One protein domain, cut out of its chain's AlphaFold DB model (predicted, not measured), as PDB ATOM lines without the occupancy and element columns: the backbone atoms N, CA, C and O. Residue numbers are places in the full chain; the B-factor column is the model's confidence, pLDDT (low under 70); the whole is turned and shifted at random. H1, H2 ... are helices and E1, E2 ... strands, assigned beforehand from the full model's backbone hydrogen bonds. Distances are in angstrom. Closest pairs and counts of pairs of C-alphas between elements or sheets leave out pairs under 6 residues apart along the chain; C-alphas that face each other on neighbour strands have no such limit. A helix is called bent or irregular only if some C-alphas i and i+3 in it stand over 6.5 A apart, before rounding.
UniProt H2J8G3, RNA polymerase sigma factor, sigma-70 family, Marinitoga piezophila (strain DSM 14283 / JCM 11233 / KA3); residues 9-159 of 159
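Overview. This is residues 9 to 159 of the 159 residues of the protein "RNA polymerase sigma factor, sigma-70 family" of Marinitoga piezophila (strain DSM 14283 / JCM 11233 / KA3) (UniProt H2J8G3). A body of crossed helices has the bent helix H1 and the long helix H4 near its middle, with H5, H6 and H7 packed together at one end and H2 and H3 at the other. Two small strand hairpins are added to this body: E1 and E2 pack on H5, and E3 and E4 meet arm H1a through E4. The printed part has 151 residues with seven named helices and four named strands, in the order H1 E1 E2 H2 H3 H4 H5 E3 E4 H6 H7; each hairpin is an antiparallel sheet of two strands, and the class is mostly helix. It is compact, with a radius of gyration of the C-alphas of 16.1 A and spans of 50 by 38 by 31 A.

Arrangement. H1, residues 9 to 26, was assigned as one helix by its hydrogen bonds but is bent, with C-alphas 16 and 19 6.8 A apart. Its arms, H1a with residues 9 to 16 and H1b with residues 19 to 26, stand at a steep tilt of 50 degrees. E1, residues 31 to 35, and E2, residues 38 to 42, form a hairpin, antiparallel at 143 degrees; N 33 and O 40 are within hydrogen-bond range at 2.9 A, as are N 40 and O 33 at 2.8 A. H2, residues 48 to 59, is close to but not clearly touching H1b, the closest C-alphas being those of Phe 26 and Tyr 50, 6.7 A apart. H3, residues 63 to 68, and H4, residues 73 to 90, form a helical hairpin: they touch at a shallow tilt of 17 degrees, opposite ways, with the C-alphas of Ile 67 and Glu 73 closest at 6.6 A. With its residues 74 to 82 alone H4 touches H1b at a steep tilt of 55 degrees, opposite ways; the closest C-alphas, of Ala 21 and Ala 78, are 4.3 A apart. H5, residues 98 to 109, touches H1a with residues 108 to 109 alone, about perpendicular at 90 degrees, the closest C-alphas being those of Gln 16 and Ile 109 at 5.1 A. The closest C-alphas of H5 and E1 are those of Phe 34 and Glu 102, 6.6 A apart. E3, residues 115 to 118, and E4, residues 121 to 123, form a hairpin, antiparallel at 166 degrees, with N 116 and O 122 at 2.8 A, within hydrogen-bond range. The closest C-alphas of H1a and E4, of Ala 12 and Lys 121, are 6.9 A apart. H6, residues 128 to 135, touches H5 at a steep tilt of 47 degrees, through residues 103 to 107 of H5 alone; the C-alphas of Trp 106 and Ile 131 are closest at 6.7 A. H7, residues 139 to 158, touches H5 about perpendicular at 88 degrees, with residues 142 to 149 of H7 alone and residues 99 to 104 of H5 alone; the closest C-alphas, of Glu 100 and Tyr 145, are 5.0 A apart. In H1a, H1b, H2, H3, H4, H5, H6 and H7 every O i to N i+4 pair is within hydrogen-bond range.

Along the chain. H1a begins at C-alpha 9, (2.981, 27.608, -22.463). From first to last C-alpha H2 measures 16.7 A, H4 25.5 A, H5 14.7 A and H7 28.6 A. H4 begins at C-alpha 73, (7.701, 47.710, -10.884), and H7 ends at C-alpha 158, (16.778, 25.486, -22.830).

Size, cuts and confidence. The two C-alphas farthest apart, of Lys 68 and Lys 138, are 50.8 A apart. The printed part has no cut and no long link; it ends at residue 159, the chain's last. The mean pLDDT of the printed part is 86.4, and residues 43 to 62 and residue 119 are under 70.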
ATOM      1  N   LYS A   9       3.962  26.789 -23.188       93.19
ATOM      2  CA  LYS A   9       2.981  27.608 -22.463       93.19
ATOM      3  C   LYS A   9       3.598  28.930 -22.022       93.19
ATOM      4  O   LYS A   9       2.952  29.957 -22.203       93.19
ATOM      5  N   ASP A  10       4.841  28.911 -21.553       94.50
ATOM      6  CA  ASP A  10       5.557  30.118 -21.125       94.50
ATOM      7  C   ASP A  10       5.799  31.054 -22.311       94.50
ATOM      8  O   ASP A  10       5.461  32.234 -22.258       94.50
ATOM      9  N   VAL A  11       6.270  30.512 -23.440       96.44
ATOM     10  CA  VAL A  11       6.453  31.300 -24.672       96.44
ATOM     11  C   VAL A  11       5.127  31.907 -25.141       96.44
ATOM     12  O   VAL A  11       5.053  33.104 -25.415       96.44
ATOM     13  N   ALA A  12       4.054  31.110 -25.199       95.19
ATOM     14  CA  ALA A  12       2.733  31.593 -25.605       95.19
ATOM     15  C   ALA A  12       2.167  32.656 -24.649       95.19
ATOM     16  O   ALA A  12       1.494  33.587 -25.101       95.19
ATOM     17  N   TYR A  13       2.442  32.525 -23.348       94.56
ATOM     18  CA  TYR A  13       2.060  33.489 -22.323       94.56
ATOM     19  C   TYR A  13       2.746  34.839 -22.552       94.56
ATOM     20  O   TYR A  13       2.059  35.856 -22.653       94.56
ATOM     21  N   TYR A  14       4.072  34.857 -22.716       96.31
ATOM     22  CA  TYR A  14       4.817  36.099 -22.937       96.31
ATOM     23  C   TYR A  14       4.479  36.762 -24.276       96.31
ATOM     24  O   TYR A  14       4.282  37.975 -24.315       96.31
ATOM     25  N   LEU A  15       4.290  35.983 -25.350       96.94
ATOM     26  CA  LEU A  15       3.816  36.519 -26.634       96.94
ATOM     27  C   LEU A  15       2.453  37.226 -26.494       96.94
ATOM     28  O   LEU A  15       2.262  38.300 -27.053       96.94
ATOM     29  N   GLN A  16       1.527  36.683 -25.699       95.25
ATOM     30  CA  GLN A  16       0.228  37.323 -25.428       95.25
ATOM     31  C   GLN A  16       0.288  38.493 -24.449       95.25
ATOM     32  O   GLN A  16      -0.650  39.277 -24.362       95.25
ATOM     33  N   LYS A  17       1.372  38.636 -23.690       94.56
ATOM     34  CA  LYS A  17       1.578  39.820 -22.853       94.56
ATOM     35  C   LYS A  17       2.181  40.983 -23.630       94.56
ATOM     36  O   LYS A  17       2.067  42.106 -23.155       94.56
ATOM     37  N   TYR A  18       2.739  40.753 -24.820       94.50
ATOM     38  CA  TYR A  18       3.437  41.777 -25.599       94.50
ATOM     39  C   TYR A  18       2.587  43.028 -25.860       94.50
ATOM     40  O   TYR A  18       2.995  44.125 -25.487       94.50
ATOM     41  N   ARG A  19       1.365  42.886 -26.406       91.75
ATOM     42  CA  ARG A  19       0.483  44.043 -26.660       91.75
ATOM     43  C   ARG A  19       0.156  44.801 -25.374       91.75
ATOM     44  O   ARG A  19       0.200  46.026 -25.367       91.75
ATOM     45  N   LYS A  20      -0.158  44.083 -24.288       91.06
ATOM     46  CA  LYS A  20      -0.470  44.694 -22.988       91.06
ATOM     47  C   LYS A  20       0.727  45.446 -22.417       91.06
ATOM     48  O   LYS A  20       0.571  46.575 -21.979       91.06
ATOM     49  N   ALA A  21       1.908  44.841 -22.478       90.31
ATOM     50  CA  ALA A  21       3.142  45.452 -22.020       90.31
ATOM     51  C   ALA A  21       3.433  46.748 -22.787       90.31
ATOM     52  O   ALA A  21       3.717  47.765 -22.168       90.31
ATOM     53  N   ILE A  22       3.247  46.755 -24.111       87.06
ATOM     54  CA  ILE A  22       3.315  47.990 -24.899       87.06
ATOM     55  C   ILE A  22       2.276  49.008 -24.388       87.06
ATOM     56  O   ILE A  22       2.640  50.133 -24.066       87.06
ATOM     57  N   GLN A  23       1.001  48.638 -24.228       86.62
ATOM     58  CA  GLN A  23      -0.008  49.569 -23.692       86.62
ATOM     59  C   GLN A  23       0.353  50.130 -22.310       86.62
ATOM     60  O   GLN A  23       0.094  51.301 -22.054       86.62
ATOM     61  N   ASP A  24       0.960  49.326 -21.436       85.69
ATOM     62  CA  ASP A  24       1.372  49.749 -20.094       85.69
ATOM     63  C   ASP A  24       2.547  50.736 -20.155       85.69
ATOM     64  O   ASP A  24       2.532  51.761 -19.474       85.69
ATOM     65  N   ILE A  25       3.524  50.478 -21.031       80.94
ATOM     66  CA  ILE A  25       4.684  51.351 -21.254       80.94
ATOM     67  C   ILE A  25       4.229  52.713 -21.795       80.94
ATOM     68  O   ILE A  25       4.672  53.751 -21.305       80.94
ATOM     69  N   PHE A  26       3.307  52.725 -22.760       76.62
ATOM     70  CA  PHE A  26       2.820  53.955 -23.391       76.62
ATOM     71  C   PHE A  26       1.600  54.581 -22.697       76.62
ATOM     72  O   PHE A  26       1.199  55.683 -23.067       76.62
ATOM     73  N   SER A  27       1.015  53.905 -21.703       77.75
ATOM     74  CA  SER A  27      -0.207  54.323 -20.994       77.75
ATOM     75  C   SER A  27      -1.372  54.696 -21.925       77.75
ATOM     76  O   SER A  27      -2.157  55.591 -21.623       77.75
ATOM     77  N   GLN A  28      -1.488  54.015 -23.067       78.19
ATOM     78  CA  GLN A  28      -2.523  54.265 -24.070       78.19
ATOM     79  C   GLN A  28      -2.910  52.985 -24.809       78.19
ATOM     80  O   GLN A  28      -2.185  51.986 -24.798       78.19
ATOM     81  N   VAL A  29      -4.059  53.019 -25.483       82.94
ATOM     82  CA  VAL A  29      -4.467  51.933 -26.375       82.94
ATOM     83  C   VAL A  29      -3.555  51.931 -27.597       82.94
ATOM     84  O   VAL A  29      -3.412  52.940 -28.275       82.94
ATOM     85  N   VAL A  30      -2.953  50.777 -27.881       82.12
ATOM     86  CA  VAL A  30      -2.100  50.579 -29.060       82.12
ATOM     87  C   VAL A  30      -2.741  49.609 -30.033       82.12
ATOM     88  O   VAL A  30      -3.266  48.565 -29.620       82.12
ATOM     89  N   HIS A  31      -2.666  49.936 -31.317       86.25
ATOM     90  CA  HIS A  31      -3.024  49.048 -32.417       86.25
ATOM     91  C   HIS A  31      -1.740  48.502 -33.029       86.25
ATOM     92  O   HIS A  31      -0.847  49.272 -33.373       86.25
ATOM     93  N   LEU A  32      -1.640  47.176 -33.120       90.06
ATOM     94  CA  LEU A  32      -0.497  46.505 -33.728       90.06
ATOM     95  C   LEU A  32      -0.860  46.061 -35.143       90.06
ATOM     96  O   LEU A  32      -1.967  45.579 -35.386       90.06
ATOM     97  N   TYR A  33       0.101  46.150 -36.048       92.25
ATOM     98  CA  TYR A  33       0.021  45.598 -37.395       92.25
ATOM     99  C   TYR A  33       1.369  44.981 -37.776       92.25
ATOM    100  O   TYR A  33       2.389  45.247 -37.142       92.25
ATOM    101  N   PHE A  34       1.368  44.105 -38.777       92.69
ATOM    102  CA  PHE A  34       2.584  43.478 -39.286       92.69
ATOM    103  C   PHE A  34       2.874  44.021 -40.673       92.69
ATOM    104  O   PHE A  34       1.995  43.994 -41.532       92.69
ATOM    105  N   ASP A  35       4.085  44.526 -40.865       92.69
ATOM    106  CA  ASP A  35       4.509  45.150 -42.108       92.69
ATOM    107  C   ASP A  35       6.026  45.006 -42.280       92.69
ATOM    108  O   ASP A  35       6.790  45.182 -41.327       92.69
ATOM    109  N   GLU A  36       6.457  44.650 -43.491       89.75
ATOM    110  CA  GLU A  36       7.873  44.461 -43.858       89.75
ATOM    111  C   GLU A  36       8.667  43.583 -42.862       89.75
ATOM    112  O   GLU A  36       9.785  43.906 -42.453       89.75
ATOM    113  N   GLY A  37       8.069  42.473 -42.415       89.44
ATOM    114  CA  GLY A  37       8.726  41.527 -41.504       89.44
ATOM    115  C   GLY A  37       8.785  41.975 -40.039       89.44
ATOM    116  O   GLY A  37       9.385  41.277 -39.210       89.44
ATOM    117  N   LYS A  38       8.168  43.113 -39.700       90.81
ATOM    118  CA  LYS A  38       8.175  43.709 -38.362       90.81
ATOM    119  C   LYS A  38       6.765  43.992 -37.862       90.81
ATOM    120  O   LYS A  38       5.865  44.364 -38.606       90.81
ATOM    121  N   ILE A  39       6.599  43.866 -36.554       90.00
ATOM    122  CA  ILE A  39       5.436  44.394 -35.849       90.00
ATOM    123  C   ILE A  39       5.627  45.905 -35.740       90.00
ATOM    124  O   ILE A  39       6.619  46.371 -35.180       90.00
ATOM    125  N   LYS A  40       4.674  46.655 -36.280       87.44
ATOM    126  CA  LYS A  40       4.563  48.104 -36.149       87.44
ATOM    127  C   LYS A  40       3.339  48.420 -35.279       87.44
ATOM    128  O   LYS A  40       2.442  47.591 -35.105       87.44
ATOM    129  N   PHE A  41       3.310  49.609 -34.696       81.56
ATOM    130  CA  PHE A  41       2.164  50.118 -33.946       81.56
ATOM    131  C   PHE A  41       1.921  51.577 -34.302       81.56
ATOM    132  O   PHE A  41       2.862  52.320 -34.582       81.56
ATOM    133  N   GLU A  42       0.656  51.980 -34.303       70.44
ATOM    134  CA  GLU A  42       0.265  53.376 -34.494       70.44
ATOM    135  C   GLU A  42       0.215  54.079 -33.134       70.44
ATOM    136  O   GLU A  42      -0.351  53.538 -32.180       70.44
ATOM    137  N   TYR A  43       0.793  55.282 -33.043       64.62
ATOM    138  CA  TYR A  43       0.682  56.133 -31.858       64.62
ATOM    139  C   TYR A  43       0.039  57.472 -32.174       64.62
ATOM    140  O   TYR A  43       0.498  58.208 -33.046       64.62
ATOM    141  N   SER A  44      -0.941  57.839 -31.353       50.50
ATOM    142  CA  SER A  44      -1.355  59.222 -31.157       50.50
ATOM    143  C   SER A  44      -0.385  59.909 -30.183       50.50
ATOM    144  O   SER A  44      -0.432  59.670 -28.985       50.50
ATOM    145  N   PHE A  45       0.519  60.721 -30.740       48.09
ATOM    146  CA  PHE A  45       1.391  61.737 -30.119       48.09
ATOM    147  C   PHE A  45       2.166  61.415 -28.817       48.09
ATOM    148  O   PHE A  45       1.641  61.377 -27.711       48.09
ATOM    149  N   TYR A  46       3.487  61.307 -28.999       50.12
ATOM    150  CA  TYR A  46       4.589  61.800 -28.156       50.12
ATOM    151  C   TYR A  46       4.292  62.191 -26.691       50.12
ATOM    152  O   TYR A  46       3.621  63.181 -26.409       50.12
ATOM    153  N   SER A  47       4.960  61.511 -25.752       57.00
ATOM    154  CA  SER A  47       5.127  61.976 -24.370       57.00
ATOM    155  C   SER A  47       6.618  62.095 -24.050       57.00
ATOM    156  O   SER A  47       7.360  61.117 -24.112       57.00
ATOM    157  N   VAL A  48       7.079  63.291 -23.669       58.59
ATOM    158  CA  VAL A  48       8.480  63.529 -23.254       58.59
ATOM    159  C   VAL A  48       8.878  62.599 -22.104       58.59
ATOM    160  O   VAL A  48       9.992  62.072 -22.064       58.59
ATOM    161  N   LYS A  49       7.941  62.342 -21.184       59.06
ATOM    162  CA  LYS A  49       8.132  61.432 -20.049       59.06
ATOM    163  C   LYS A  49       8.386  60.003 -20.527       59.06
ATOM    164  O   LYS A  49       9.274  59.334 -20.010       59.06
ATOM    165  N   TYR A  50       7.651  59.575 -21.548       60.62
ATOM    166  CA  TYR A  50       7.800  58.265 -22.166       60.62
ATOM    167  C   TYR A  50       9.176  58.082 -22.826       60.62
ATOM    168  O   TYR A  50       9.881  57.126 -22.515       60.62
ATOM    169  N   GLU A  51       9.601  59.019 -23.679       65.12
ATOM    170  CA  GLU A  51      10.908  58.932 -24.352       65.12
ATOM    171  C   GLU A  51      12.075  59.013 -23.354       65.12
ATOM    172  O   GLU A  51      13.088  58.322 -23.496       65.12
ATOM    173  N   THR A  52      11.908  59.778 -22.272       64.56
ATOM    174  CA  THR A  52      12.881  59.831 -21.171       64.56
ATOM    175  C   THR A  52      13.003  58.478 -20.468       64.56
ATOM    176  O   THR A  52      14.116  57.998 -20.252       64.56
ATOM    177  N   ILE A  53      11.878  57.826 -20.158       61.34
ATOM    178  CA  ILE A  53      11.859  56.498 -19.532       61.34
ATOM    179  C   ILE A  53      12.453  55.448 -20.479       61.34
ATOM    180  O   ILE A  53      13.359  54.720 -20.089       61.34
ATOM    181  N   LYS A  54      12.012  55.417 -21.742       64.00
ATOM    182  CA  LYS A  54      12.515  54.499 -22.775       64.00
ATOM    183  C   LYS A  54      14.025  54.641 -22.975       64.00
ATOM    184  O   LYS A  54      14.737  53.642 -23.007       64.00
ATOM    185  N   SER A  55      14.536  55.871 -23.071       65.88
ATOM    186  CA  SER A  55      15.975  56.115 -23.248       65.88
ATOM    187  C   SER A  55      16.809  55.688 -22.036       65.88
ATOM    188  O   SER A  55      17.911  55.170 -22.218       65.88
ATOM    189  N   LYS A  56      16.296  55.860 -20.809       63.97
ATOM    190  CA  LYS A  56      16.972  55.416 -19.583       63.97
ATOM    191  C   LYS A  56      16.941  53.902 -19.424       63.97
ATOM    192  O   LYS A  56      17.978  53.322 -19.136       63.97
ATOM    193  N   ILE A  57      15.805  53.257 -19.671       62.59
ATOM    194  CA  ILE A  57      15.688  51.798 -19.553       62.59
ATOM    195  C   ILE A  57      16.562  51.101 -20.601       62.59
ATOM    196  O   ILE A  57      17.341  50.228 -20.245       62.59
ATOM    197  N   ASN A  58      16.579  51.582 -21.849       61.72
ATOM    198  CA  ASN A  58      17.488  51.054 -22.875       61.72
ATOM    199  C   ASN A  58      18.982  51.218 -22.517       61.72
ATOM    200  O   ASN A  58      19.832  50.510 -23.059       61.72
ATOM    201  N   ARG A  59      19.326  52.174 -21.640       60.16
ATOM    202  CA  ARG A  59      20.693  52.385 -21.134       60.16
ATOM    203  C   ARG A  59      21.002  51.524 -19.911       60.16
ATOM    204  O   ARG A  59      22.137  51.077 -19.761       60.16
ATOM    205  N   VAL A  60      20.020  51.304 -19.042       56.31
ATOM    206  CA  VAL A  60      20.175  50.574 -17.785       56.31
ATOM    207  C   VAL A  60      19.770  49.118 -18.003       56.31
ATOM    208  O   VAL A  60      18.605  48.758 -17.910       56.31
ATOM    209  N   ARG A  61      20.761  48.250 -18.242       59.47
ATOM    210  CA  ARG A  61      20.570  46.787 -18.347       59.47
ATOM    211  C   ARG A  61      20.303  46.091 -17.002       59.47
ATOM    212  O   ARG A  61      20.361  44.868 -16.932       59.47
ATOM    213  N   ASP A  62      20.061  46.851 -15.936       69.88
ATOM    214  CA  ASP A  62      19.799  46.331 -14.594       69.88
ATOM    215  C   ASP A  62      18.463  46.849 -14.053       69.88
ATOM    216  O   ASP A  62      18.338  47.984 -13.586       69.88
ATOM    217  N   PHE A  63      17.457  45.978 -14.069       72.44
ATOM    218  CA  PHE A  63      16.133  46.277 -13.537       72.44
ATOM    219  C   PHE A  63      16.145  46.611 -12.036       72.44
ATOM    220  O   PHE A  63      15.304  47.390 -11.589       72.44
ATOM    221  N   ASN A  64      17.115  46.112 -11.257       73.75
ATOM    222  CA  ASN A  64      17.209  46.422  -9.826       73.75
ATOM    223  C   ASN A  64      17.613  47.877  -9.579       73.75
ATOM    224  O   ASN A  64      17.131  48.505  -8.634       73.75
ATOM    225  N   SER A  65      18.476  48.427 -10.436       76.12
ATOM    226  CA  SER A  65      18.854  49.841 -10.385       76.12
ATOM    227  C   SER A  65      17.648  50.747 -10.661       76.12
ATOM    228  O   SER A  65      17.431  51.714  -9.937       76.12
ATOM    229  N   LEU A  66      16.780  50.372 -11.606       75.31
ATOM    230  CA  LEU A  66      15.544  51.114 -11.891       75.31
ATOM    231  C   LEU A  66      14.550  51.083 -10.716       75.31
ATOM    232  O   LEU A  66      13.924  52.097 -10.413       75.31
ATOM    233  N   ILE A  67      14.429  49.958 -10.002       78.56
ATOM    234  CA  ILE A  67      13.597  49.900  -8.787       78.56
ATOM    235  C   ILE A  67      14.129  50.878  -7.729       78.56
ATOM    236  O   ILE A  67      13.355  51.634  -7.143       78.56
ATOM    237  N   LYS A  68      15.452  50.915  -7.514       81.88
ATOM    238  CA  LYS A  68      16.094  51.831  -6.552       81.88
ATOM    239  C   LYS A  68      15.930  53.307  -6.925       81.88
ATOM    240  O   LYS A  68      15.855  54.146  -6.035       81.88
ATOM    241  N   GLU A  69      15.839  53.620  -8.216       77.38
ATOM    242  CA  GLU A  69      15.553  54.968  -8.727       77.38
ATOM    243  C   GLU A  69      14.067  55.374  -8.615       77.38
ATOM    244  O   GLU A  69      13.710  56.499  -8.965       77.38
ATOM    245  N   GLY A  70      13.193  54.487  -8.120       79.62
ATOM    246  CA  GLY A  70      11.779  54.778  -7.877       79.62
ATOM    247  C   GLY A  70      10.858  54.554  -9.079       79.62
ATOM    248  O   GLY A  70       9.728  55.047  -9.080       79.62
ATOM    249  N   TYR A  71      11.298  53.821 -10.109       77.62
ATOM    250  CA  TYR A  71      10.408  53.461 -11.216       77.62
ATOM    251  C   TYR A  71       9.374  52.408 -10.782       77.62
ATOM    252  O   TYR A  71       9.717  51.471 -10.056       77.62
ATOM    253  N   PRO A  72       8.116  52.500 -11.257       82.44
ATOM    254  CA  PRO A  72       7.095  51.508 -10.941       82.44
ATOM    255  C   PRO A  72       7.490  50.106 -11.422       82.44
ATOM    256  O   PRO A  72       7.824  49.910 -12.590       82.44
ATOM    257  N   GLU A  73       7.372  49.104 -10.552       83.12
ATOM    258  CA  GLU A  73       7.701  47.710 -10.884       83.12
ATOM    259  C   GLU A  73       6.859  47.171 -12.055       83.12
ATOM    260  O   GLU A  73       7.342  46.389 -12.874       83.12
ATOM    261  N   SER A  74       5.604  47.618 -12.177       82.81
ATOM    262  CA  SER A  74       4.726  47.283 -13.306       82.81
ATOM    263  C   SER A  74       5.304  47.736 -14.647       82.81
ATOM    264  O   SER A  74       5.245  46.991 -15.625       82.81
ATOM    265  N   LEU A  75       5.913  48.921 -14.678       82.12
ATOM    266  CA  LEU A  75       6.552  49.477 -15.863       82.12
ATOM    267  C   LEU A  75       7.805  48.676 -16.223       82.12
ATOM    268  O   LEU A  75       7.973  48.283 -17.372       82.12
ATOM    269  N   ILE A  76       8.633  48.353 -15.229       82.62
ATOM    270  CA  ILE A  76       9.839  47.531 -15.399       82.62
ATOM    271  C   ILE A  76       9.483  46.148 -15.964       82.62
ATOM    272  O   ILE A  76      10.080  45.706 -16.944       82.62
ATOM    273  N   LYS A  77       8.459  45.488 -15.403       86.38
ATOM    274  CA  LYS A  77       7.949  44.202 -15.905       86.38
ATOM    275  C   LYS A  77       7.472  44.301 -17.350       86.38
ATOM    276  O   LYS A  77       7.747  43.400 -18.141       86.38
ATOM    277  N   ALA A  78       6.772  45.377 -17.704       88.56
ATOM    278  CA  ALA A  78       6.312  45.591 -19.068       88.56
ATOM    279  C   ALA A  78       7.494  45.730 -20.045       88.56
ATOM    280  O   ALA A  78       7.511  45.059 -21.075       88.56
ATOM    281  N   PHE A  79       8.521  46.511 -19.694       84.44
ATOM    282  CA  PHE A  79       9.740  46.616 -20.502       84.44
ATOM    283  C   PHE A  79      10.447  45.266 -20.668       84.44
ATOM    284  O   PHE A  79      10.748  44.884 -21.795       84.44
ATOM    285  N   ALA A  80      10.619  44.503 -19.584       86.44
ATOM    286  CA  ALA A  80      11.234  43.176 -19.643       86.44
ATOM    287  C   ALA A  80      10.478  42.214 -20.581       86.44
ATOM    288  O   ALA A  80      11.093  41.455 -21.327       86.44
ATOM    289  N   ILE A  81       9.138  42.268 -20.588       92.62
ATOM    290  CA  ILE A  81       8.307  41.485 -21.516       92.62
ATOM    291  C   ILE A  81       8.551  41.914 -22.967       92.62
ATOM    292  O   ILE A  81       8.695  41.053 -23.836       92.62
ATOM    293  N   VAL A  82       8.581  43.222 -23.240       90.25
ATOM    294  CA  VAL A  82       8.822  43.744 -24.593       90.25
ATOM    295  C   VAL A  82      10.204  43.335 -25.089       90.25
ATOM    296  O   VAL A  82      10.294  42.766 -26.174       90.25
ATOM    297  N   GLU A  83      11.256  43.529 -24.291       87.81
ATOM    298  CA  GLU A  83      12.621  43.146 -24.666       87.81
ATOM    299  C   GLU A  83      12.755  41.640 -24.913       87.81
ATOM    300  O   GLU A  83      13.355  41.229 -25.907       87.81
ATOM    301  N   LEU A  84      12.155  40.807 -24.054       93.12
ATOM    302  CA  LEU A  84      12.166  39.352 -24.218       93.12
ATOM    303  C   LEU A  84      11.510  38.927 -25.537       93.12
ATOM    304  O   LEU A  84      12.070  38.128 -26.290       93.12
ATOM    305  N   VAL A  85      10.322  39.460 -25.827       95.69
ATOM    306  CA  VAL A  85       9.575  39.106 -27.038       95.69
ATOM    307  C   VAL A  85      10.264  39.653 -28.288       95.69
ATOM    308  O   VAL A  85      10.383  38.926 -29.272       95.69
ATOM    309  N   GLU A  86      10.775  40.886 -28.267       93.75
ATOM    310  CA  GLU A  86      11.539  41.435 -29.395       93.75
ATOM    311  C   GLU A  86      12.826  40.656 -29.645       93.75
ATOM    312  O   GLU A  86      13.154  40.358 -30.797       93.75
ATOM    313  N   PHE A  87      13.515  40.240 -28.582       93.81
ATOM    314  CA  PHE A  87      14.650  39.341 -28.700       93.81
ATOM    315  C   PHE A  87      14.237  38.029 -29.381       93.81
ATOM    316  O   PHE A  87      14.883  37.615 -30.344       93.81
ATOM    317  N   TRP A  88      13.141  37.394 -28.959       97.50
ATOM    318  CA  TRP A  88      12.656  36.172 -29.607       97.50
ATOM    319  C   TRP A  88      12.297  36.355 -31.082       97.50
ATOM    320  O   TRP A  88      12.589  35.477 -31.895       97.50
ATOM    321  N   LEU A  89      11.683  37.481 -31.439       96.75
ATOM    322  CA  LEU A  89      11.221  37.735 -32.800       96.75
ATOM    323  C   LEU A  89      12.358  38.120 -33.758       96.75
ATOM    324  O   LEU A  89      12.355  37.691 -34.918       96.75
ATOM    325  N   TYR A  90      13.325  38.913 -33.289       95.69
ATOM    326  CA  TYR A  90      14.271  39.621 -34.161       95.69
ATOM    327  C   TYR A  90      15.747  39.292 -33.915       95.69
ATOM    328  O   TYR A  90      16.601  39.699 -34.704       95.69
ATOM    329  N   SER A  91      16.087  38.545 -32.861       94.44
ATOM    330  CA  SER A  91      17.478  38.171 -32.602       94.44
ATOM    331  C   SER A  91      18.028  37.244 -33.683       94.44
ATOM    332  O   SER A  91      17.453  36.195 -33.995       94.44
ATOM    333  N   LYS A  92      19.231  37.567 -34.171       95.44
ATOM    334  CA  LYS A  92      20.005  36.695 -35.070       95.44
ATOM    335  C   LYS A  92      20.310  35.325 -34.451       95.44
ATOM    336  O   LYS A  92      20.541  34.381 -35.196       95.44
ATOM    337  N   LYS A  93      20.299  35.202 -33.116       95.75
ATOM    338  CA  LYS A  93      20.543  33.925 -32.424       95.75
ATOM    339  C   LYS A  93      19.400  32.924 -32.626       95.75
ATOM    340  O   LYS A  93      19.652  31.736 -32.769       95.75
ATOM    341  N   ILE A  94      18.157  33.407 -32.662       97.12
ATOM    342  CA  ILE A  94      16.964  32.566 -32.856       97.12
ATOM    343  C   ILE A  94      16.630  32.444 -34.346       97.12
ATOM    344  O   ILE A  94      16.191  31.386 -34.799       97.12
ATOM    345  N   ASN A  95      16.895  33.505 -35.118       96.56
ATOM    346  CA  ASN A  95      16.803  33.525 -36.576       96.56
ATOM    347  C   ASN A  95      15.427  33.064 -37.097       96.56
ATOM    348  O   ASN A  95      15.312  32.082 -37.842       96.56
ATOM    349  N   LEU A  96      14.360  33.742 -36.662       98.12
ATOM    350  CA  LEU A  96      13.026  33.548 -37.237       98.12
ATOM    351  C   LEU A  96      12.954  34.155 -38.649       98.12
ATOM    352  O   LEU A  96      13.562  35.195 -38.905       98.12
ATOM    353  N   SER A  97      12.203  33.531 -39.558       97.69
ATOM    354  CA  SER A  97      11.848  34.151 -40.844       97.69
ATOM    355  C   SER A  97      10.701  35.156 -40.690       97.69
ATOM    356  O   SER A  97       9.995  35.146 -39.680       97.69
ATOM    357  N   ASP A  98      10.467  35.991 -41.707       97.50
ATOM    358  CA  ASP A  98       9.337  36.933 -41.704       97.50
ATOM    359  C   ASP A  98       7.992  36.214 -41.576       97.50
ATOM    360  O   ASP A  98       7.184  36.580 -40.733       97.50
ATOM    361  N   LEU A  99       7.794  35.117 -42.316       97.31
ATOM    362  CA  LEU A  99       6.575  34.303 -42.215       97.31
ATOM    363  C   LEU A  99       6.410  33.637 -40.842       97.31
ATOM    364  O   LEU A  99       5.290  33.506 -40.350       97.31
ATOM    365  N   GLU A 100       7.507  33.208 -40.210       98.44
ATOM    366  CA  GLU A 100       7.480  32.664 -38.846       98.44
ATOM    367  C   GLU A 100       7.038  33.745 -37.846       98.44
ATOM    368  O   GLU A 100       6.138  33.497 -37.040       98.44
ATOM    369  N   ARG A 101       7.607  34.955 -37.946       98.25
ATOM    370  CA  ARG A 101       7.207  36.115 -37.136       98.25
ATOM    371  C   ARG A 101       5.753  36.505 -37.371       98.25
ATOM    372  O   ARG A 101       5.014  36.676 -36.407       98.25
ATOM    373  N   GLU A 102       5.333  36.611 -38.626       98.25
ATOM    374  CA  GLU A 102       3.983  37.032 -38.988       98.25
ATOM    375  C   GLU A 102       2.932  36.032 -38.493       98.25
ATOM    376  O   GLU A 102       1.900  36.411 -37.935       98.25
ATOM    377  N   CYS A 103       3.214  34.731 -38.604       98.06
ATOM    378  CA  CYS A 103       2.334  33.706 -38.055       98.06
ATOM    379  C   CYS A 103       2.241  33.788 -36.521       98.06
ATOM    380  O   CYS A 103       1.143  33.648 -35.981       98.06
ATOM    381  N   LEU A 104       3.353  34.025 -35.806       97.75
ATOM    382  CA  LEU A 104       3.315  34.255 -34.353       97.75
ATOM    383  C   LEU A 104       2.529  35.520 -34.002       97.75
ATOM    384  O   LEU A 104       1.758  35.508 -33.040       97.75
ATOM    385  N   PHE A 105       2.690  36.580 -34.795       97.62
ATOM    386  CA  PHE A 105       1.981  37.834 -34.609       97.62
ATOM    387  C   PHE A 105       0.467  37.624 -34.652       97.62
ATOM    388  O   PHE A 105      -0.217  37.896 -33.665       97.62
ATOM    389  N   TRP A 106      -0.055  37.058 -35.741       96.94
ATOM    390  CA  TRP A 106      -1.495  36.849 -35.879       96.94
ATOM    391  C   TRP A 106      -2.051  35.796 -34.913       96.94
ATOM    392  O   TRP A 106      -3.218  35.877 -34.528       96.94
ATOM    393  N   PHE A 107      -1.242  34.804 -34.520       96.19
ATOM    394  CA  PHE A 107      -1.707  33.692 -33.691       96.19
ATOM    395  C   PHE A 107      -1.588  33.929 -32.179       96.19
ATOM    396  O   PHE A 107      -2.346  33.314 -31.438       96.19
ATOM    397  N   TYR A 108      -0.667  34.762 -31.691       96.06
ATOM    398  CA  TYR A 108      -0.507  35.008 -30.248       96.06
ATOM    399  C   TYR A 108      -0.564  36.487 -29.869       96.06
ATOM    400  O   TYR A 108      -1.104  36.806 -28.819       96.06
ATOM    401  N   ILE A 109      -0.018  37.385 -30.686       95.56
ATOM    402  CA  ILE A 109       0.216  38.776 -30.274       95.56
ATOM    403  C   ILE A 109      -0.995  39.664 -30.575       95.56
ATOM    404  O   ILE A 109      -1.393  40.479 -29.743       95.56
ATOM    405  N   ASN A 110      -1.590  39.525 -31.761       93.44
ATOM    406  CA  ASN A 110      -2.682  40.387 -32.195       93.44
ATOM    407  C   ASN A 110      -4.040  39.896 -31.673       93.44
ATOM    408  O   ASN A 110      -4.799  39.243 -32.390       93.44
ATOM    409  N   HIS A 111      -4.320  40.195 -30.406       89.94
ATOM    410  CA  HIS A 111      -5.594  39.924 -29.734       89.94
ATOM    411  C   HIS A 111      -6.301  41.218 -29.343       89.94
ATOM    412  O   HIS A 111      -5.645  42.213 -29.054       89.94
ATOM    413  N   ASP A 112      -7.623  41.190 -29.235       81.75
ATOM    414  CA  ASP A 112      -8.493  42.289 -28.781       81.75
ATOM    415  C   ASP A 112      -8.797  42.262 -27.271       81.75
ATOM    416  O   ASP A 112      -9.609  43.045 -26.793       81.75
ATOM    417  N   PHE A 113      -8.101  41.398 -26.520       82.19
ATOM    418  CA  PHE A 113      -8.320  41.139 -25.090       82.19
ATOM    419  C   PHE A 113      -9.615  40.378 -24.757       82.19
ATOM    420  O   PHE A 113      -9.913  40.203 -23.575       82.19
ATOM    421  N   GLU A 114     -10.337  39.837 -25.746       83.19
ATOM    422  CA  GLU A 114     -11.416  38.877 -25.491       83.19
ATOM    423  C   GLU A 114     -10.821  37.618 -24.833       83.19
ATOM    424  O   GLU A 114      -9.948  36.956 -25.403       83.19
ATOM    425  N   TYR A 115     -11.242  37.291 -23.606       81.12
ATOM    426  CA  TYR A 115     -10.735  36.117 -22.886       81.12
ATOM    427  C   TYR A 115     -11.126  34.821 -23.607       81.12
ATOM    428  O   TYR A 115     -12.274  34.641 -24.008       81.12
ATOM    429  N   TYR A 116     -10.178  33.892 -23.735       78.12
ATOM    430  CA  TYR A 116     -10.379  32.633 -24.456       78.12
ATOM    431  C   TYR A 116     -10.144  31.382 -23.599       78.12
ATOM    432  O   TYR A 116     -10.937  30.442 -23.654       78.12
ATOM    433  N   GLY A 117      -9.063  31.343 -22.812       72.94
ATOM    434  CA  GLY A 117      -8.775  30.256 -21.864       72.94
ATOM    435  C   GLY A 117      -8.548  28.859 -22.473       72.94
ATOM    436  O   GLY A 117      -8.653  27.862 -21.761       72.94
ATOM    437  N   LYS A 118      -8.252  28.742 -23.778       74.00
ATOM    438  CA  LYS A 118      -8.057  27.461 -24.495       74.00
ATOM    439  C   LYS A 118      -6.801  27.487 -25.372       74.00
ATOM    440  O   LYS A 118      -6.301  28.546 -25.733       74.00
ATOM    441  N   PHE A 119      -6.284  26.309 -25.740       67.56
ATOM    442  CA  PHE A 119      -5.132  26.145 -26.650       67.56
ATOM    443  C   PHE A 119      -3.856  26.908 -26.236       67.56
ATOM    444  O   PHE A 119      -3.125  27.406 -27.090       67.56
ATOM    445  N   ASN A 120      -3.575  26.990 -24.930       72.19
ATOM    446  CA  ASN A 120      -2.479  27.794 -24.366       72.19
ATOM    447  C   ASN A 120      -2.591  29.294 -24.700       72.19
ATOM    448  O   ASN A 120      -1.580  29.994 -24.776       72.19
ATOM    449  N   LYS A 121      -3.816  29.790 -24.910       79.06
ATOM    450  CA  LYS A 121      -4.098  31.208 -25.093       79.06
ATOM    451  C   LYS A 121      -5.005  31.755 -24.008       79.06
ATOM    452  O   LYS A 121      -6.047  31.181 -23.696       79.06
ATOM    453  N   LEU A 122      -4.576  32.881 -23.459       82.00
ATOM    454  CA  LEU A 122      -5.340  33.718 -22.559       82.00
ATOM    455  C   LEU A 122      -6.377  34.532 -23.339       82.00
ATOM    456  O   LEU A 122      -7.533  34.575 -22.931       82.00
ATOM    457  N   TYR A 123      -5.979  35.100 -24.480       87.88
ATOM    458  CA  TYR A 123      -6.814  35.960 -25.312       87.88
ATOM    459  C   TYR A 123      -7.099  35.345 -26.683       87.88
ATOM    460  O   TYR A 123      -6.311  34.567 -27.237       87.88
ATOM    461  N   LYS A 124      -8.246  35.714 -27.247       87.38
ATOM    462  CA  LYS A 124      -8.649  35.331 -28.593       87.38
ATOM    463  C   LYS A 124      -7.802  36.068 -29.626       87.38
ATOM    464  O   LYS A 124      -7.455  37.231 -29.484       87.38
ATOM    465  N   THR A 125      -7.437  35.341 -30.666       92.62
ATOM    466  CA  THR A 125      -6.567  35.757 -31.776       92.62
ATOM    467  C   THR A 125      -7.079  35.070 -33.036       92.62
ATOM    468  O   THR A 125      -7.976  34.222 -32.951       92.62
ATOM    469  N   LEU A 126      -6.492  35.365 -34.198       94.06
ATOM    470  CA  LEU A 126      -6.881  34.680 -35.426       94.06
ATOM    471  C   LEU A 126      -6.652  33.164 -35.319       94.06
ATOM    472  O   LEU A 126      -5.619  32.669 -34.847       94.06
ATOM    473  N   SER A 127      -7.631  32.405 -35.801       93.56
ATOM    474  CA  SER A 127      -7.496  30.972 -36.027       93.56
ATOM    475  C   SER A 127      -6.510  30.705 -37.167       93.56
ATOM    476  O   SER A 127      -6.321  31.519 -38.067       93.56
ATOM    477  N   MET A 128      -5.916  29.507 -37.199       95.75
ATOM    478  CA  MET A 128      -4.998  29.131 -38.288       95.75
ATOM    479  C   MET A 128      -5.647  29.229 -39.678       95.75
ATOM    480  O   MET A 128      -4.945  29.467 -40.654       95.75
ATOM    481  N   SER A 129      -6.967  29.036 -39.779       97.00
ATOM    482  CA  SER A 129      -7.701  29.167 -41.043       97.00
ATOM    483  C   SER A 129      -7.815  30.629 -41.494       97.00
ATOM    484  O   SER A 129      -7.690  30.910 -42.681       97.00
ATOM    485  N   GLU A 130      -8.028  31.561 -40.563       97.69
ATOM    486  CA  GLU A 130      -8.067  32.999 -40.862       97.69
ATOM    487  C   GLU A 130      -6.682  33.524 -41.237       97.69
ATOM    488  O   GLU A 130      -6.557  34.257 -42.214       97.69
ATOM    489  N   ILE A 131      -5.638  33.078 -40.530       97.56
ATOM    490  CA  ILE A 131      -4.244  33.402 -40.868       97.56
ATOM    491  C   ILE A 131      -3.902  32.877 -42.265       97.56
ATOM    492  O   ILE A 131      -3.361  33.613 -43.081       97.56
ATOM    493  N   ALA A 132      -4.261  31.627 -42.572       97.69
ATOM    494  CA  ALA A 132      -4.039  31.025 -43.884       97.69
ATOM    495  C   ALA A 132      -4.675  31.852 -45.011       97.69
ATOM    496  O   ALA A 132      -4.021  32.133 -46.011       97.69
ATOM    497  N   ARG A 133      -5.924  32.297 -44.816       98.00
ATOM    498  CA  ARG A 133      -6.624  33.174 -45.764       98.00
ATOM    499  C   ARG A 133      -5.931  34.529 -45.898       98.00
ATOM    500  O   ARG A 133      -5.769  35.012 -47.009       98.00
ATOM    501  N   LYS A 134      -5.513  35.120 -44.777       96.31
ATOM    502  CA  LYS A 134      -4.864  36.434 -44.739       96.31
ATOM    503  C   LYS A 134      -3.504  36.448 -45.437       96.31
ATOM    504  O   LYS A 134      -3.196  37.415 -46.116       96.31
ATOM    505  N   LEU A 135      -2.723  35.383 -45.271       96.19
ATOM    506  CA  LEU A 135      -1.382  35.246 -45.848       96.19
ATOM    507  C   LEU A 135      -1.379  34.533 -47.209       96.19
ATOM    508  O   LEU A 135      -0.316  34.342 -47.787       96.19
ATOM    509  N   ASN A 136      -2.547  34.110 -47.706       97.06
ATOM    510  CA  ASN A 136      -2.696  33.317 -48.927       97.06
ATOM    511  C   ASN A 136      -1.807  32.048 -48.956       97.06
ATOM    512  O   ASN A 136      -1.131  31.752 -49.939       97.06
ATOM    513  N   ILE A 137      -1.799  31.287 -47.856       97.44
ATOM    514  CA  ILE A 137      -1.051  30.023 -47.716       97.44
ATOM    515  C   ILE A 137      -1.946  28.907 -47.175       97.44
ATOM    516  O   ILE A 137      -3.063  29.143 -46.716       97.44
ATOM    517  N   LYS A 138      -1.467  27.656 -47.174       97.62
ATOM    518  CA  LYS A 138      -2.235  26.540 -46.603       97.62
ATOM    519  C   LYS A 138      -2.251  26.619 -45.074       97.62
ATOM    520  O   LYS A 138      -1.254  26.940 -44.431       97.62
ATOM    521  N   LYS A 139      -3.355  26.187 -44.455       97.94
ATOM    522  CA  LYS A 139      -3.465  26.045 -42.986       97.94
ATOM    523  C   LYS A 139      -2.358  25.162 -42.387       97.94
ATOM    524  O   LYS A 139      -1.888  25.425 -41.280       97.94
ATOM    525  N   SER A 140      -1.935  24.123 -43.110       97.88
ATOM    526  CA  SER A 140      -0.807  23.268 -42.721       97.88
ATOM    527  C   SER A 140       0.509  24.042 -42.649       97.88
ATOM    528  O   SER A 140       1.308  23.793 -41.748       97.88
ATOM    529  N   ASP A 141       0.712  25.008 -43.548       98.06
ATOM    530  CA  ASP A 141       1.903  25.854 -43.565       98.06
ATOM    531  C   ASP A 141       1.912  26.814 -42.381       98.06
ATOM    532  O   ASP A 141       2.930  26.910 -41.703       98.06
ATOM    533  N   VAL A 142       0.767  27.421 -42.047       98.25
ATOM    534  CA  VAL A 142       0.621  28.245 -40.831       98.25
ATOM    535  C   VAL A 142       1.041  27.459 -39.587       98.25
ATOM    536  O   VAL A 142       1.876  27.922 -38.810       98.25
ATOM    537  N   ARG A 143       0.507  26.241 -39.403       97.50
ATOM    538  CA  ARG A 143       0.885  25.379 -38.270       97.50
ATOM    539  C   ARG A 143       2.387  25.092 -38.273       97.50
ATOM    540  O   ARG A 143       3.031  25.246 -37.239       97.50
ATOM    541  N   ARG A 144       2.941  24.714 -39.429       98.31
ATOM    542  CA  ARG A 144       4.369  24.419 -39.588       98.31
ATOM    543  C   ARG A 144       5.242  25.618 -39.211       98.31
ATOM    544  O   ARG A 144       6.228  25.421 -38.503       98.31
ATOM    545  N   TYR A 145       4.889  26.832 -39.635       98.56
ATOM    546  CA  TYR A 145       5.626  28.051 -39.290       98.56
ATOM    547  C   TYR A 145       5.552  28.362 -37.795       98.56
ATOM    548  O   TYR A 145       6.591  28.603 -37.186       98.56
ATOM    549  N   ILE A 146       4.370  28.264 -37.176       98.00
ATOM    550  CA  ILE A 146       4.211  28.474 -35.728       98.00
ATOM    551  C   ILE A 146       5.043  27.460 -34.937       98.00
ATOM    552  O   ILE A 146       5.812  27.843 -34.058       98.00
ATOM    553  N   ASP A 147       4.918  26.166 -35.240       97.69
ATOM    554  CA  ASP A 147       5.625  25.124 -34.490       97.69
ATOM    555  C   ASP A 147       7.142  25.213 -34.688       97.69
ATOM    556  O   ASP A 147       7.900  25.002 -33.739       97.69
ATOM    557  N   LYS A 148       7.601  25.584 -35.890       98.38
ATOM    558  CA  LYS A 148       9.022  25.830 -36.161       98.38
ATOM    559  C   LYS A 148       9.545  27.045 -35.394       98.38
ATOM    560  O   LYS A 148      10.618  26.947 -34.803       98.38
ATOM    561  N   ALA A 149       8.792  28.144 -35.354       98.38
ATOM    562  CA  ALA A 149       9.170  29.345 -34.614       98.38
ATOM    563  C   ALA A 149       9.263  29.075 -33.104       98.38
ATOM    564  O   ALA A 149      10.287  29.354 -32.485       98.38
ATOM    565  N   ILE A 150       8.241  28.429 -32.528       98.12
ATOM    566  CA  ILE A 150       8.237  28.023 -31.117       98.12
ATOM    567  C   ILE A 150       9.411  27.091 -30.811       98.12
ATOM    568  O   ILE A 150      10.080  27.279 -29.802       98.12
ATOM    569  N   ARG A 151       9.708  26.115 -31.679       98.12
ATOM    570  CA  ARG A 151      10.848  25.208 -31.478       98.12
ATOM    571  C   ARG A 151      12.178  25.959 -31.428       98.12
ATOM    572  O   ARG A 151      12.993  25.640 -30.576       98.12
ATOM    573  N   LYS A 152      12.397  26.942 -32.308       98.31
ATOM    574  CA  LYS A 152      13.620  27.766 -32.301       98.31
ATOM    575  C   LYS A 152      13.755  28.572 -31.009       98.31
ATOM    576  O   LYS A 152      14.839  28.613 -30.440       98.31
ATOM    577  N   ILE A 153      12.656  29.163 -30.536       97.94
ATOM    578  CA  ILE A 153      12.628  29.890 -29.260       97.94
ATOM    579  C   ILE A 153      12.953  28.934 -28.107       97.94
ATOM    580  O   ILE A 153      13.850  29.212 -27.322       97.94
ATOM    581  N   LEU A 154      12.271  27.789 -28.017       96.94
ATOM    582  CA  LEU A 154      12.500  26.814 -26.946       96.94
ATOM    583  C   LEU A 154      13.921  26.255 -26.959       96.94
ATOM    584  O   LEU A 154      14.513  26.121 -25.896       96.94
ATOM    585  N   LYS A 155      14.466  25.976 -28.149       96.44
ATOM    586  CA  LYS A 155      15.851  25.539 -28.321       96.44
ATOM    587  C   LYS A 155      16.813  26.540 -27.680       96.44
ATOM    588  O   LYS A 155      17.614  26.151 -26.857       96.44
ATOM    589  N   TYR A 156      16.666  27.830 -27.986       96.00
ATOM    590  CA  TYR A 156      17.533  28.867 -27.420       96.00
ATOM    591  C   TYR A 156      17.394  29.044 -25.899       96.00
ATOM    592  O   TYR A 156      18.358  29.418 -25.250       96.00
ATOM    593  N   ASN A 157      16.196  28.866 -25.331       92.94
ATOM    594  CA  ASN A 157      15.981  29.113 -23.898       92.94
ATOM    595  C   ASN A 157      16.367  27.924 -23.002       92.94
ATOM    596  O   ASN A 157      16.460  28.110 -21.795       92.94
ATOM    597  N   ASN A 158      16.521  26.726 -23.570       92.81
ATOM    598  CA  ASN A 158      16.778  25.486 -22.830       92.81
ATOM    599  C   ASN A 158      18.136  24.844 -23.181       92.81
ATOM    600  O   ASN A 158      18.396  23.727 -22.741       92.81
ATOM    601  N   GLU A 159      18.946  25.503 -24.014       85.44
ATOM    602  CA  GLU A 159      20.344  25.155 -24.325       85.44
ATOM    603  C   GLU A 159      21.281  26.178 -23.684       85.44
ATOM    604  O   GLU A 159      22.365  25.760 -23.223       85.44
TER     605      GLU A 159